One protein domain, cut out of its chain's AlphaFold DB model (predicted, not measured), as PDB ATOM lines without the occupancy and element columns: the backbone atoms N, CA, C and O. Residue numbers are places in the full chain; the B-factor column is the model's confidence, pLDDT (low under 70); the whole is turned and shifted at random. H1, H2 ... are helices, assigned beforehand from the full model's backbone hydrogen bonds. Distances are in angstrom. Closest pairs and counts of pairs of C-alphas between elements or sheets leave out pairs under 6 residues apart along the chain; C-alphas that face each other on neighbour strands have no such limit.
ATOM      1  N   ASP A 109      74.696  90.568 130.338       79.44
ATOM      2  CA  ASP A 109      74.820  89.690 129.179       79.44
ATOM      3  C   ASP A 109      74.735  90.421 127.834       79.44
ATOM      4  O   ASP A 109      75.561  90.148 126.943       79.44
ATOM      5  N   ASN A 110      73.828  91.399 127.759       85.12
ATOM      6  CA  ASN A 110      73.515  92.195 126.569       85.12
ATOM      7  C   ASN A 110      74.525  93.328 126.313       85.12
ATOM      8  O   ASN A 110      74.722  93.711 125.164       85.12
ATOM      9  N   LEU A 111      75.220  93.812 127.350       85.69
ATOM     10  CA  LEU A 111      76.174  94.927 127.255       85.69
ATOM     11  C   LEU A 111      77.291  94.678 126.228       85.69
ATOM     12  O   LEU A 111      77.803  93.561 126.105       85.69
ATOM     13  N   SER A 112      77.731  95.720 125.523       91.56
ATOM     14  CA  SER A 112      78.941  95.696 124.694       91.56
ATOM     15  C   SER A 112      80.221  95.649 125.544       91.56
ATOM     16  O   SER A 112      80.199  95.837 126.760       91.56
ATOM     17  N   ILE A 113      81.381  95.425 124.914       91.94
ATOM     18  CA  ILE A 113      82.675  95.453 125.627       91.94
ATOM     19  C   ILE A 113      82.956  96.855 126.203       91.94
ATOM     20  O   ILE A 113      83.472  96.951 127.313       91.94
ATOM     21  N   LYS A 114      82.553  97.930 125.504       90.94
ATOM     22  CA  LYS A 114      82.708  99.318 125.981       90.94
ATOM     23  C   LYS A 114      81.889  99.564 127.250       90.94
ATOM     24  O   LYS A 114      82.424 100.053 128.239       90.94
ATOM     25  N   GLU A 115      80.625  99.147 127.256       90.81
ATOM     26  CA  GLU A 115      79.743  99.271 128.425       90.81
ATOM     27  C   GLU A 115      80.184  98.354 129.575       90.81
ATOM     28  O   GLU A 115      80.044  98.708 130.741       90.81
ATOM     29  N   LEU A 116      80.793  97.200 129.285       92.44
ATOM     30  CA  LEU A 116      81.426  96.359 130.305       92.44
ATOM     31  C   LEU A 116      82.699  96.999 130.893       92.44
ATOM     32  O   LEU A 116      82.979  96.810 132.075       92.44
ATOM     33  N   HIS A 117      83.453  97.802 130.133       94.00
ATOM     34  CA  HIS A 117      84.542  98.621 130.688       94.00
ATOM     35  C   HIS A 117      84.024  99.803 131.513       94.00
ATOM     36  O   HIS A 117      84.563 100.067 132.586       94.00
ATOM     37  N   GLU A 118      82.960 100.468 131.067       91.75
ATOM     38  CA  GLU A 118      82.317 101.577 131.780       91.75
ATOM     39  C   GLU A 118      81.682 101.113 133.103       91.75
ATOM     40  O   GLU A 118      81.966 101.668 134.164       91.75
ATOM     41  N   THR A 119      80.924 100.015 133.084       89.75
ATOM     42  CA  THR A 119      80.362  99.401 134.299       89.75
ATOM     43  C   THR A 119      81.436  98.810 135.212       89.75
ATOM     44  O   THR A 119      81.304  98.909 136.433       89.75
ATOM     45  N   PHE A 120      82.549  98.286 134.681       91.56
ATOM     46  CA  PHE A 120      83.715  97.949 135.505       91.56
ATOM     47  C   PHE A 120      84.313  99.199 136.178       91.56
ATOM     48  O   PHE A 120      84.585  99.163 137.380       91.56
ATOM     49  N   LYS A 121      84.482 100.306 135.438       92.56
ATOM     50  CA  LYS A 121      85.000 101.587 135.956       92.56
ATOM     51  C   LYS A 121      84.097 102.144 137.059       92.56
ATOM     52  O   LYS A 121      84.610 102.541 138.101       92.56
ATOM     53  N   ALA A 122      82.777 102.070 136.885       87.06
ATOM     54  CA  ALA A 122      81.788 102.425 137.902       87.06
ATOM     55  C   ALA A 122      81.824 101.493 139.134       87.06
ATOM     56  O   ALA A 122      81.757 101.972 140.263       87.06
ATOM     57  N   THR A 123      81.982 100.178 138.940       87.94
ATOM     58  CA  THR A 123      81.982  99.177 140.031       87.94
ATOM     59  C   THR A 123      83.271  99.193 140.863       87.94
ATOM     60  O   THR A 123      83.239  98.910 142.058       87.94
ATOM     61  N   PHE A 124      84.424  99.490 140.252       85.75
ATOM     62  CA  PHE A 124      85.743  99.357 140.893       85.75
ATOM     63  C   PHE A 124      86.568 100.651 140.971       85.75
ATOM     64  O   PHE A 124      87.710 100.595 141.433       85.75
ATOM     65  N   GLY A 125      86.045 101.788 140.502       87.44
ATOM     66  CA  GLY A 125      86.725 103.092 140.537       87.44
ATOM     67  C   GLY A 125      88.004 103.178 139.693       87.44
ATOM     68  O   GLY A 125      88.844 104.039 139.938       87.44
ATOM     69  N   ARG A 126      88.204 102.254 138.745       88.00
ATOM     70  CA  ARG A 126      89.429 102.123 137.937       88.00
ATOM     71  C   ARG A 126      89.151 101.400 136.625       88.00
ATOM     72  O   ARG A 126      88.217 100.611 136.541       88.00
ATOM     73  N   GLU A 127      89.997 101.611 135.630       91.38
ATOM     74  CA  GLU A 127      89.839 101.022 134.296       91.38
ATOM     75  C   GLU A 127      90.463  99.621 134.178       91.38
ATOM     76  O   GLU A 127      91.246  99.188 135.029       91.38
ATOM     77  N   THR A 128      90.103  98.893 133.117       91.69
ATOM     78  CA  THR A 128      90.736  97.620 132.736       91.69
ATOM     79  C   THR A 128      91.011  97.559 131.241       91.69
ATOM     80  O   THR A 128      90.171  97.909 130.425       91.69
ATOM     81  N   THR A 129      92.177  97.026 130.883       94.62
ATOM     82  CA  THR A 129      92.575  96.742 129.494       94.62
ATOM     83  C   THR A 129      92.098  95.369 128.996       94.62
ATOM     84  O   THR A 129      92.307  95.017 127.835       94.62
ATOM     85  N   VAL A 130      91.458  94.570 129.858       94.44
ATOM     86  CA  VAL A 130      91.011  93.203 129.548       94.44
ATOM     87  C   VAL A 130      89.800  93.248 128.617       94.44
ATOM     88  O   VAL A 130      88.723  93.656 129.034       94.44
ATOM     89  N   LYS A 131      89.963  92.807 127.365       95.19
ATOM     90  CA  LYS A 131      88.894  92.796 126.345       95.19
ATOM     91  C   LYS A 131      87.967  91.566 126.402       95.19
ATOM     92  O   LYS A 131      86.987  91.516 125.667       95.19
ATOM     93  N   ASP A 132      88.254  90.576 127.251       95.56
ATOM     94  CA  ASP A 132      87.428  89.367 127.395       95.56
ATOM     95  C   ASP A 132      86.059  89.696 128.030       95.56
ATOM     96  O   ASP A 132      85.962  89.987 129.227       95.56
ATOM     97  N   LYS A 133      84.989  89.581 127.225       93.31
ATOM     98  CA  LYS A 133      83.592  89.796 127.643       93.31
ATOM     99  C   LYS A 133      83.208  88.920 128.845       93.31
ATOM    100  O   LYS A 133      82.499  89.377 129.736       93.31
ATOM    101  N   GLN A 134      83.672  87.671 128.893       92.94
ATOM    102  CA  GLN A 134      83.358  86.713 129.956       92.94
ATOM    103  C   GLN A 134      84.154  86.986 131.238       92.94
ATOM    104  O   GLN A 134      83.614  86.830 132.335       92.94
ATOM    105  N   TRP A 135      85.410  87.434 131.133       95.12
ATOM    106  CA  TRP A 135      86.163  87.928 132.290       95.12
ATOM    107  C   TRP A 135      85.500  89.166 132.893       95.12
ATOM    108  O   TRP A 135      85.277  89.192 134.102       95.12
ATOM    109  N   LEU A 136      85.132  90.149 132.059       94.00
ATOM    110  CA  LEU A 136      84.472  91.379 132.500       94.00
ATOM    111  C   LEU A 136      83.156  91.075 133.219       94.00
ATOM    112  O   LEU A 136      83.031  91.436 134.387       94.00
ATOM    113  N   LYS A 137      82.235  90.328 132.583       92.00
ATOM    114  CA  LYS A 137      80.967  89.882 133.193       92.00
ATOM    115  C   LYS A 137      81.194  89.283 134.582       92.00
ATOM    116  O   LYS A 137      80.734  89.836 135.574       92.00
ATOM    117  N   ARG A 138      81.993  88.209 134.675       91.75
ATOM    118  CA  ARG A 138      82.280  87.508 135.944       91.75
ATOM    119  C   ARG A 138      82.901  88.427 136.992       91.75
ATOM    120  O   ARG A 138      82.601  88.301 138.178       91.75
ATOM    121  N   ARG A 139      83.791  89.332 136.576       91.25
ATOM    122  CA  ARG A 139      84.496  90.239 137.481       91.25
ATOM    123  C   ARG A 139      83.580  91.340 138.012       91.25
ATOM    124  O   ARG A 139      83.720  91.672 139.186       91.25
ATOM    125  N   ILE A 140      82.652  91.850 137.201       90.88
ATOM    126  CA  ILE A 140      81.617  92.805 137.618       90.88
ATOM    127  C   ILE A 140      80.605  92.108 138.527       90.88
ATOM    128  O   ILE A 140      80.416  92.575 139.642       90.88
ATOM    129  N   SER A 141      80.061  90.940 138.149       90.00
ATOM    130  CA  SER A 141      79.173  90.149 139.022       90.00
ATOM    131  C   SER A 141      79.792  89.925 140.402       90.00
ATOM    132  O   SER A 141      79.151  90.187 141.411       90.00
ATOM    133  N   MET A 142      81.069  89.530 140.464       85.12
ATOM    134  CA  MET A 142      81.784  89.340 141.731       85.12
ATOM    135  C   MET A 142      82.004  90.653 142.512       85.12
ATOM    136  O   MET A 142      82.176  90.608 143.729       85.12
ATOM    137  N   GLY A 143      82.020  91.810 141.845       83.88
ATOM    138  CA  GLY A 143      82.024  93.131 142.484       83.88
ATOM    139  C   GLY A 143      80.659  93.540 143.041       83.88
ATOM    140  O   GLY A 143      80.612  94.178 144.083       83.88
ATOM    141  N   LEU A 144      79.564  93.126 142.395       78.62
ATOM    142  CA  LEU A 144      78.195  93.393 142.850       78.62
ATOM    143  C   LEU A 144      77.776  92.466 144.008       78.62
ATOM    144  O   LEU A 144      77.168  92.923 144.971       78.62
ATOM    145  N   THR A 145      78.148  91.180 143.958       73.56
ATOM    146  CA  THR A 145      77.771  90.184 144.984       73.56
ATOM    147  C   THR A 145      78.576  90.278 146.281       73.56
ATOM    148  O   THR A 145      78.208  89.654 147.272       73.56
ATOM    149  N   ASN A 146      79.705  90.988 146.285       62.72
ATOM    150  CA  ASN A 146      80.427  91.328 147.509       62.72
ATOM    151  C   ASN A 146      80.175  92.812 147.759       62.72
ATOM    152  O   ASN A 146      80.716  93.626 147.020       62.72
ATOM    153  N   SER A 147      79.378  93.169 148.767       55.84
ATOM    154  CA  SER A 147      79.026  94.562 149.073       55.84
ATOM    155  C   SER A 147      80.272  95.394 149.404       55.84
ATOM    156  O   SER A 147      80.741  95.426 150.545       55.84
ATOM    157  N   CYS A 148      80.844  96.033 148.386       52.59
ATOM    158  CA  CYS A 148      82.021  96.875 148.520       52.59
ATOM    159  C   CYS A 148      81.569  98.275 148.936       52.59
ATOM    160  O   CYS A 148      81.000  99.001 148.124       52.59
ATOM    161  N   ASP A 149      81.841  98.659 150.185       50.12
ATOM    162  CA  ASP A 149      81.740 100.056 150.611       50.12
ATOM    163  C   ASP A 149      82.870 100.855 149.945       50.12
ATOM    164  O   ASP A 149      83.994 100.951 150.444       50.12
ATOM    165  N   VAL A 150      82.598 101.346 148.735       53.31
ATOM    166  CA  VAL A 150      83.515 102.196 147.979       53.31
ATOM    167  C   VAL A 150      83.350 103.613 148.509       53.31
ATOM    168  O   VAL A 150      82.587 104.406 147.967       53.31
ATOM    169  N   SER A 151      84.107 103.956 149.553       48.91
ATOM    170  CA  SER A 151      84.039 105.242 150.275       48.91
ATOM    171  C   SER A 151      84.414 106.493 149.442       48.91
ATOM    172  O   SER A 151      84.669 107.556 150.001       48.91
ATOM    173  N   VAL A 152      84.478 106.362 148.113       46.25
ATOM    174  CA  VAL A 152      84.767 107.397 147.107       46.25
ATOM    175  C   VAL A 152      83.522 107.708 146.249       46.25
ATOM    176  O   VAL A 152      83.514 108.691 145.513       46.25
ATOM    177  N   THR A 153      82.446 106.912 146.334       53.34
ATOM    178  CA  THR A 153      81.187 107.135 145.600       53.34
ATOM    179  C   THR A 153      79.998 107.326 146.551       53.34
ATOM    180  O   THR A 153      79.973 106.838 147.677       53.34
ATOM    181  N   SER A 154      78.974 108.063 146.102       41.03
ATOM    182  CA  SER A 154      77.786 108.423 146.905       41.03
ATOM    183  C   SER A 154      76.755 107.279 147.038       41.03
ATOM    184  O   SER A 154      75.593 107.512 147.365       41.03
TER     185      SER A 154
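This is residues 109 to 154 of the 534 residues of an uncharacterized protein of Populus trichocarpa (UniProt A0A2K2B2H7). Two helices of equal residue count, H1 and H2, lie side by side and run the same way, and the link between them folds back along the pair from the end of H1 to the start of H2. After H2 a tail without a named element, residues 145 to 154, runs on beyond the ends of both helices and turns across towards the side of H1. The printed part has 46 residues, with two named helices in the order H1, H2 and no named strand; its class is all helix, and 24 residues are in the named elements. The whole is compact, with a radius of gyration of the C-alphas of 10.4 A, yet elongated, spanning 28 by 18 by 16 A.

Begin with H1, residues 113 to 124, and then take H2, residues 133 to 144. They touch, with 13 pairs of C-alphas within 8 A; look for the closest C-alphas at Phe 120 and Ile 140, 5.9 A apart. Their lines stand at a shallow tilt of 24 degrees, and they run the same way, with centres 9.5 A apart. In H1 and H2 every O i to N i+4 pair is within hydrogen-bond range.

Find C-alpha 113 at (82.675, 95.453, 125.627); from there H1 runs 16.1 A to C-alpha 124 at (85.743, 99.357, 140.893). Pass residues 125 to 132 and find C-alpha 133 at (83.592, 89.796, 127.643), where H2 begins; it runs 16.5 A to C-alpha 144.

The two C-alphas farthest apart are those of Asn 110 and Ser 151, at 29.0 A. The printed part has no cut, and the link from H1 to H2, 8 residues, is short. Read the B-factor column for the model's confidence: the mean pLDDT of the printed part is 82.2, and residues 146 to 154 are under 70.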